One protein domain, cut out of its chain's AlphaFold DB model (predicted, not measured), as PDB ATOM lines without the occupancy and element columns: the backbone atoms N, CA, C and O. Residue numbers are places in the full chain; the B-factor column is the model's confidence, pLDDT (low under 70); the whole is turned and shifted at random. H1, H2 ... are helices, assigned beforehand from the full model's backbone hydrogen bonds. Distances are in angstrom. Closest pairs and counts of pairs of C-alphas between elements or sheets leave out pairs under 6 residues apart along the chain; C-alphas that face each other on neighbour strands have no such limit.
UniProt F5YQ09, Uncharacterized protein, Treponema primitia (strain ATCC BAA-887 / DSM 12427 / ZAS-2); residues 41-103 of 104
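This is residues 41 to 103 of the 104 residues of an uncharacterized protein of Treponema primitia (strain ATCC BAA-887 / DSM 12427 / ZAS-2) (UniProt F5YQ09). A long helix, H1, sticks out as an arm, joined by a long link to a loose head where H2 and H3 make a corner and H4 follows H3. The printed 63 residues hold four named helices, H1 to H4 in order, and no named strand: all helix. The whole is extended, radius of gyration of the C-alphas 17.4 A, spanning 56 by 29 by 18 A.

Find C-alpha 41 at (123.054, 159.939, 183.612); from there H1, residues 41 to 57, runs 24.8 A. Next come H2, residues 69 to 76, 10.5 A, and H3, residues 82 to 93, 16.0 A. H4, residues 97 to 101, 6.2 A, ends at (171.413, 162.350, 172.630).

H1 touches no helix. H3 touches H2 with residues 82 to 86 alone, about perpendicular at 81 degrees; their closest C-alphas, Lys 76 and Tyr 82, are 5.8 A apart. H3 and H4 are close but not clearly touching, closest C-alphas Ala 93 and Leu 99, 7.0 A. In H1 to H4 every O i to N i+4 pair is within hydrogen-bond range.

The farthest C-alphas, Ala 41 and Arg 70, are 56.0 A apart. The printed part has no cut. Residues 47 to 51 and 54 to 58 are under pLDDT 70.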
ATOM      1  N   ALA A  41     122.292 158.717 183.331       76.00
ATOM      2  CA  ALA A  41     123.054 159.939 183.612       76.00
ATOM      3  C   ALA A  41     124.513 159.654 184.033       76.00
ATOM      4  O   ALA A  41     125.388 160.477 183.774       76.00
ATOM      5  N   GLY A  42     124.773 158.492 184.647       75.38
ATOM      6  CA  GLY A  42     126.119 158.040 185.009       75.38
ATOM      7  C   GLY A  42     126.961 157.674 183.788       75.38
ATOM      8  O   GLY A  42     128.067 158.180 183.641       75.38
ATOM      9  N   GLU A  43     126.408 156.891 182.861       74.44
ATOM     10  CA  GLU A  43     127.098 156.517 181.615       74.44
ATOM     11  C   GLU A  43     127.389 157.750 180.742       74.44
ATOM     12  O   GLU A  43     128.485 157.900 180.209       74.44
ATOM     13  N   LEU A  44     126.451 158.703 180.663       74.25
ATOM     14  CA  LEU A  44     126.671 159.988 179.982       74.25
ATOM     15  C   LEU A  44     127.820 160.804 180.604       74.25
ATOM     16  O   LEU A  44     128.550 161.492 179.886       74.25
ATOM     17  N   ALA A  45     128.000 160.735 181.926       73.06
ATOM     18  CA  ALA A  45     129.093 161.415 182.615       73.06
ATOM     19  C   ALA A  45     130.461 160.768 182.327       73.06
ATOM     20  O   ALA A  45     131.460 161.484 182.217       73.06
ATOM     21  N   GLU A  46     130.518 159.448 182.134       70.62
ATOM     22  CA  GLU A  46     131.747 158.757 181.724       70.62
ATOM     23  C   GLU A  46     132.211 159.201 180.332       70.62
ATOM     24  O   GLU A  46     133.389 159.518 180.147       70.62
ATOM     25  N   PHE A  47     131.287 159.348 179.377       67.62
ATOM     26  CA  PHE A  47     131.608 159.895 178.053       67.62
ATOM     27  C   PHE A  47     132.157 161.322 178.122       67.62
ATOM     28  O   PHE A  47     133.105 161.659 177.408       67.62
ATOM     29  N   ARG A  48     131.599 162.158 179.004       66.94
ATOM     30  CA  ARG A  48     132.088 163.524 179.213       66.94
ATOM     31  C   ARG A  48     133.523 163.528 179.740       66.94
ATOM     32  O   ARG A  48     134.361 164.243 179.199       66.94
ATOM     33  N   ARG A  49     133.826 162.679 180.723       69.38
ATOM     34  CA  ARG A  49     135.171 162.556 181.301       69.38
ATOM     35  C   ARG A  49     136.205 162.101 180.269       69.38
ATOM     36  O   ARG A  49     137.290 162.670 180.199       69.38
ATOM     37  N   VAL A  50     135.865 161.117 179.434       69.50
ATOM     38  CA  VAL A  50     136.742 160.656 178.342       69.50
ATOM     39  C   VAL A  50     136.954 161.764 177.305       69.50
ATOM     40  O   VAL A  50     138.071 161.958 176.828       69.50
ATOM     41  N   SER A  51     135.912 162.531 176.982       64.31
ATOM     42  CA  SER A  51     136.032 163.676 176.075       64.31
ATOM     43  C   SER A  51     136.943 164.772 176.631       64.31
ATOM     44  O   SER A  51     137.712 165.351 175.871       64.31
ATOM     45  N   GLU A  52     136.868 165.063 177.929       72.19
ATOM     46  CA  GLU A  52     137.698 166.073 178.597       72.19
ATOM     47  C   GLU A  52     139.175 165.646 178.659       72.19
ATOM     48  O   GLU A  52     140.050 166.447 178.337       72.19
ATOM     49  N   ILE A  53     139.460 164.373 178.964       70.75
ATOM     50  CA  ILE A  53     140.826 163.813 178.940       70.75
ATOM     51  C   ILE A  53     141.412 163.883 177.526       70.75
ATOM     52  O   ILE A  53     142.508 164.403 177.329       70.75
ATOM     53  N   ASN A  54     140.653 163.436 176.523       68.38
ATOM     54  CA  ASN A  54     141.086 163.496 175.129       68.38
ATOM     55  C   ASN A  54     141.279 164.938 174.642       68.38
ATOM     56  O   ASN A  54     142.139 165.189 173.801       68.38
ATOM     57  N   ALA A  55     140.467 165.884 175.120       68.19
ATOM     58  CA  ALA A  55     140.614 167.295 174.783       68.19
ATOM     59  C   ALA A  55     141.892 167.887 175.390       68.19
ATOM     60  O   ALA A  55     142.608 168.591 174.683       68.19
ATOM     61  N   ALA A  56     142.202 167.550 176.646       69.25
ATOM     62  CA  ALA A  56     143.427 167.972 177.317       69.25
ATOM     63  C   ALA A  56     144.684 167.380 176.654       69.25
ATOM     64  O   ALA A  56     145.640 168.104 176.397       69.25
ATOM     65  N   GLU A  57     144.680 166.093 176.287       68.00
ATOM     66  CA  GLU A  57     145.810 165.475 175.569       68.00
ATOM     67  C   GLU A  57     145.998 166.024 174.147       68.00
ATOM     68  O   GLU A  57     147.110 166.042 173.619       68.00
ATOM     69  N   ARG A  58     144.915 166.481 173.509       69.44
ATOM     70  CA  ARG A  58     144.953 167.097 172.174       69.44
ATOM     71  C   ARG A  58     145.209 168.598 172.211       69.44
ATOM     72  O   ARG A  58     145.238 169.216 171.141       69.44
ATOM     73  N   GLU A  59     145.360 169.193 173.390       79.00
ATOM     74  CA  GLU A  59     145.604 170.620 173.506       79.00
ATOM     75  C   GLU A  59     146.950 170.966 172.861       79.00
ATOM     76  O   GLU A  59     148.028 170.560 173.300       79.00
ATOM     77  N   ARG A  60     146.888 171.714 171.758       76.31
ATOM     78  CA  ARG A  60     148.082 172.154 171.041       76.31
ATOM     79  C   ARG A  60     148.628 173.400 171.713       76.31
ATOM     80  O   ARG A  60     148.067 174.484 171.562       76.31
ATOM     81  N   VAL A  61     149.756 173.257 172.396       83.12
ATOM     82  CA  VAL A  61     150.472 174.389 172.987       83.12
ATOM     83  C   VAL A  61     151.353 175.057 171.928       83.12
ATOM     84  O   VAL A  61     152.059 174.394 171.167       83.12
ATOM     85  N   MET A  62     151.316 176.390 171.866       84.06
ATOM     86  CA  MET A  62     152.179 177.160 170.970       84.06
ATOM     87  C   MET A  62     153.622 177.137 171.486       84.06
ATOM     88  O   MET A  62     153.889 177.526 172.620       84.06
ATOM     89  N   CYS A  63     154.559 176.712 170.638       84.50
ATOM     90  CA  CYS A  63     155.990 176.829 170.897       84.50
ATOM     91  C   CYS A  63     156.666 177.638 169.783       84.50
ATOM     92  O   CYS A  63     156.268 177.578 168.619       84.50
ATOM     93  N   SER A  64     157.690 178.411 170.145       90.06
ATOM     94  CA  SER A  64     158.497 179.191 169.205       90.06
ATOM     95  C   SER A  64     159.962 178.805 169.361       90.06
ATOM     96  O   SER A  64     160.496 178.810 170.470       90.06
ATOM     97  N   ILE A  65     160.605 178.448 168.250       90.56
ATOM     98  CA  ILE A  65     161.979 177.941 168.209       90.56
ATOM     99  C   ILE A  65     162.737 178.681 167.107       90.56
ATOM    100  O   ILE A  65     162.209 178.889 166.013       90.56
ATOM    101  N   ARG A  66     163.990 179.070 167.366       94.06
ATOM    102  CA  ARG A  66     164.851 179.661 166.331       94.06
ATOM    103  C   ARG A  66     165.545 178.558 165.542       94.06
ATOM    104  O   ARG A  66     166.239 177.728 166.117       94.06
ATOM    105  N   LEU A  67     165.394 178.593 164.223       93.50
ATOM    106  CA  LEU A  67     166.021 177.651 163.298       93.50
ATOM    107  C   LEU A  67     166.969 178.386 162.350       93.50
ATOM    108  O   LEU A  67     166.764 179.554 162.017       93.50
ATOM    109  N   GLN A  68     167.993 177.683 161.870       97.12
ATOM    110  CA  GLN A  68     168.799 178.176 160.756       97.12
ATOM    111  C   GLN A  68     167.950 178.220 159.479       97.12
ATOM    112  O   GLN A  68     167.149 177.316 159.232       97.12
ATOM    113  N   LYS A  69     168.175 179.229 158.627       96.50
ATOM    114  CA  LYS A  69     167.424 179.416 157.373       96.50
ATOM    115  C   LYS A  69     167.409 178.153 156.504       96.50
ATOM    116  O   LYS A  69     166.341 177.701 156.118       96.50
ATOM    117  N   ARG A  70     168.573 177.515 156.316       97.38
ATOM    118  CA  ARG A  70     168.712 176.260 155.551       97.38
ATOM    119  C   ARG A  70     167.798 175.136 156.051       97.38
ATOM    120  O   ARG A  70     167.247 174.386 155.256       97.38
ATOM    121  N   THR A  71     167.632 175.027 157.367       95.56
ATOM    122  CA  THR A  71     166.812 173.989 157.992       95.56
ATOM    123  C   THR A  71     165.340 174.276 157.741       95.56
ATOM    124  O   THR A  71     164.591 173.375 157.379       95.56
ATOM    125  N   LEU A  72     164.931 175.538 157.886       95.31
ATOM    126  CA  LEU A  72     163.559 175.952 157.611       95.31
ATOM    127  C   LEU A  72     163.193 175.782 156.129       95.31
ATOM    128  O   LEU A  72     162.089 175.337 155.830       95.31
ATOM    129  N   ASP A  73     164.107 176.107 155.217       97.19
ATOM    130  CA  ASP A  73     163.882 175.962 153.776       97.19
ATOM    131  C   ASP A  73     163.703 174.487 153.387       97.19
ATOM    132  O   ASP A  73     162.788 174.156 152.633       97.19
ATOM    133  N   TRP A  74     164.498 173.585 153.977       97.25
ATOM    134  CA  TRP A  74     164.303 172.143 153.815       97.25
ATOM    135  C   TRP A  74     162.924 171.699 154.316       97.25
ATOM    136  O   TRP A  74     162.200 171.036 153.579       97.25
ATOM    137  N   TRP A  75     162.505 172.128 155.511       96.25
ATOM    138  CA  TRP A  75     161.169 171.813 156.027       96.25
ATOM    139  C   TRP A  75     160.061 172.297 155.089       96.25
ATOM    140  O   TRP A  75     159.172 171.524 154.744       96.25
ATOM    141  N   LYS A  76     160.139 173.545 154.616       96.06
ATOM    142  CA  LYS A  76     159.163 174.123 153.679       96.06
ATOM    143  C   LYS A  76     159.071 173.362 152.357       96.06
ATOM    144  O   LYS A  76     157.992 173.318 151.772       96.06
ATOM    145  N   SER A  77     160.160 172.741 151.898       96.81
ATOM    146  CA  SER A  77     160.145 171.927 150.675       96.81
ATOM    147  C   SER A  77     159.252 170.681 150.761       96.81
ATOM    148  O   SER A  77     158.874 170.144 149.725       96.81
ATOM    149  N   LEU A  78     158.837 170.263 151.966       94.62
ATOM    150  CA  LEU A  78     157.873 169.172 152.168       94.62
ATOM    151  C   LEU A  78     156.415 169.571 151.854       94.62
ATOM    152  O   LEU A  78     155.523 168.726 151.924       94.62
ATOM    153  N   GLY A  79     156.158 170.840 151.514       94.31
ATOM    154  CA  GLY A  79     154.840 171.368 151.155       94.31
ATOM    155  C   GLY A  79     154.125 172.088 152.303       94.31
ATOM    156  O   GLY A  79     154.659 172.243 153.400       94.31
ATOM    157  N   GLU A  80     152.888 172.534 152.060       87.25
ATOM    158  CA  GLU A  80     152.117 173.402 152.974       87.25
ATOM    159  C   GLU A  80     151.881 172.794 154.371       87.25
ATOM    160  O   GLU A  80     151.713 173.517 155.351       87.25
ATOM    161  N   GLY A  81     151.946 171.464 154.496       92.50
ATOM    162  CA  GLY A  81     151.782 170.733 155.754       92.50
ATOM    163  C   GLY A  81     153.050 170.576 156.601       92.50
ATOM    164  O   GLY A  81     153.014 169.843 157.593       92.50
ATOM    165  N   TYR A  82     154.174 171.207 156.239       94.94
ATOM    166  CA  TYR A  82     155.465 170.966 156.899       94.94
ATOM    167  C   TYR A  82     155.452 171.213 158.412       94.94
ATOM    168  O   TYR A  82     156.117 170.498 159.158       94.94
ATOM    169  N   THR A  83     154.670 172.182 158.892       93.00
ATOM    170  CA  THR A  83     154.538 172.480 160.328       93.00
ATOM    171  C   THR A  83     153.866 171.337 161.087       93.00
ATOM    172  O   THR A  83     154.289 170.993 162.187       93.00
ATOM    173  N   ALA A  84     152.872 170.680 160.481       92.00
ATOM    174  CA  ALA A  84     152.223 169.502 161.050       92.00
ATOM    175  C   ALA A  84     153.127 168.259 161.003       92.00
ATOM    176  O   ALA A  84     153.016 167.379 161.856       92.00
ATOM    177  N   VAL A  85     154.015 168.155 160.009       94.62
ATOM    178  CA  VAL A  85     155.066 167.121 159.996       94.62
ATOM    179  C   VAL A  85     156.076 167.386 161.113       94.62
ATOM    180  O   VAL A  85     156.396 166.469 161.859       94.62
ATOM    181  N   MET A  86     156.517 168.635 161.281       93.62
ATOM    182  CA  MET A  86     157.456 169.032 162.333       93.62
ATOM    183  C   MET A  86     156.898 168.761 163.734       93.62
ATOM    184  O   MET A  86     157.603 168.189 164.557       93.62
ATOM    185  N   ALA A  87     155.634 169.106 163.994       91.44
ATOM    186  CA  ALA A  87     154.985 168.819 165.274       91.44
ATOM    187  C   ALA A  87     154.983 167.312 165.587       91.44
ATOM    188  O   ALA A  87     155.450 166.905 166.645       91.44
ATOM    189  N   ARG A  88     154.570 166.479 164.621       91.75
ATOM    190  CA  ARG A  88     154.590 165.015 164.769       91.75
ATOM    191  C   ARG A  88     155.998 164.460 164.960       91.75
ATOM    192  O   ARG A  88     156.177 163.550 165.757       91.75
ATOM    193  N   LEU A  89     156.995 165.003 164.258       93.25
ATOM    194  CA  LEU A  89     158.389 164.603 164.459       93.25
ATOM    195  C   LEU A  89     158.831 164.882 165.901       93.25
ATOM    196  O   LEU A  89     159.477 164.032 166.501       93.25
ATOM    197  N   LEU A  90     158.503 166.056 166.446       91.25
ATOM    198  CA  LEU A  90     158.856 166.418 167.820       91.25
ATOM    199  C   LEU A  90     158.148 165.528 168.847       91.25
ATOM    200  O   LEU A  90     158.761 165.154 169.847       91.25
ATOM    201  N   ASP A  91     156.897 165.147 168.584       89.62
ATOM    202  CA  ASP A  91     156.177 164.183 169.414       89.62
ATOM    203  C   ASP A  91     156.849 162.808 169.392       89.62
ATOM    204  O   ASP A  91     157.163 162.267 170.454       89.62
ATOM    205  N   GLU A  92     157.151 162.292 168.199       92.50
ATOM    206  CA  GLU A  92     157.777 160.981 168.018       92.50
ATOM    207  C   GLU A  92     159.223 160.927 168.505       92.50
ATOM    208  O   GLU A  92     159.669 159.891 168.990       92.50
ATOM    209  N   ALA A  93     159.972 162.030 168.430       93.00
ATOM    210  CA  ALA A  93     161.380 162.070 168.822       93.00
ATOM    211  C   ALA A  93     161.605 161.637 170.283       93.00
ATOM    212  O   ALA A  93     162.666 161.099 170.604       93.00
ATOM    213  N   ARG A  94     160.595 161.795 171.152       88.81
ATOM    214  CA  ARG A  94     160.615 161.327 172.549       88.81
ATOM    215  C   ARG A  94     160.785 159.809 172.672       88.81
ATOM    216  O   ARG A  94     161.363 159.344 173.650       88.81
ATOM    217  N   ASN A  95     160.350 159.056 171.664       94.38
ATOM    218  CA  ASN A  95     160.455 157.598 171.606       94.38
ATOM    219  C   ASN A  95     161.831 157.109 171.118       94.38
ATOM    220  O   ASN A  95     162.096 155.909 171.150       94.38
ATOM    221  N   TYR A  96     162.727 158.012 170.693       93.88
ATOM    222  CA  TYR A  96     164.044 157.667 170.145       93.88
ATOM    223  C   TYR A  96     165.177 158.360 170.925       93.88
ATOM    224  O   TYR A  96     165.745 159.350 170.453       93.88
ATOM    225  N   PRO A  97     165.570 157.838 172.106       91.38
ATOM    226  CA  PRO A  97     166.556 158.483 172.979       91.38
ATOM    227  C   PRO A  97     167.902 158.773 172.308       91.38
ATOM    228  O   PRO A  97     168.533 159.785 172.601       91.38
ATOM    229  N   ASP A  98     168.346 157.922 171.385       94.50
ATOM    230  CA  ASP A  98     169.630 158.110 170.704       94.50
ATOM    231  C   ASP A  98     169.610 159.264 169.698       94.50
ATOM    232  O   ASP A  98     170.645 159.883 169.453       94.50
ATOM    233  N   LEU A  99     168.439 159.596 169.144       90.81
ATOM    234  CA  LEU A  99     168.269 160.805 168.343       90.81
ATOM    235  C   LEU A  99     168.400 162.047 169.230       90.81
ATOM    236  O   LEU A  99     169.112 162.978 168.866       90.81
ATOM    237  N   ILE A 100     167.772 162.032 170.408       92.88
ATOM    238  CA  ILE A 100     167.842 163.139 171.371       92.88
ATOM    239  C   ILE A 100     169.276 163.348 171.867       92.88
ATOM    240  O   ILE A 100     169.748 164.480 171.883       92.88
ATOM    241  N   LYS A 101     170.007 162.272 172.189       93.75
ATOM    242  CA  LYS A 101     171.413 162.350 172.630       93.75
ATOM    243  C   LYS A 101     172.338 163.033 171.622       93.75
ATOM    244  O   LYS A 101     173.323 163.625 172.035       93.75
ATOM    245  N   LYS A 102     172.049 162.960 170.318       92.19
ATOM    246  CA  LYS A 102     172.839 163.652 169.279       92.19
ATOM    247  C   LYS A 102     172.609 165.167 169.251       92.19
ATOM    248  O   LYS A 102     173.362 165.872 168.586       92.19
ATOM    249  N   CYS A 103     171.552 165.639 169.906       86.25
ATOM    250  CA  CYS A 103     171.118 167.033 169.923       86.25
ATOM    251  C   CYS A 103     171.388 167.736 171.268       86.25
ATOM    252  O   CYS A 103     171.062 168.918 171.383       86.25
TER     253      CYS A 103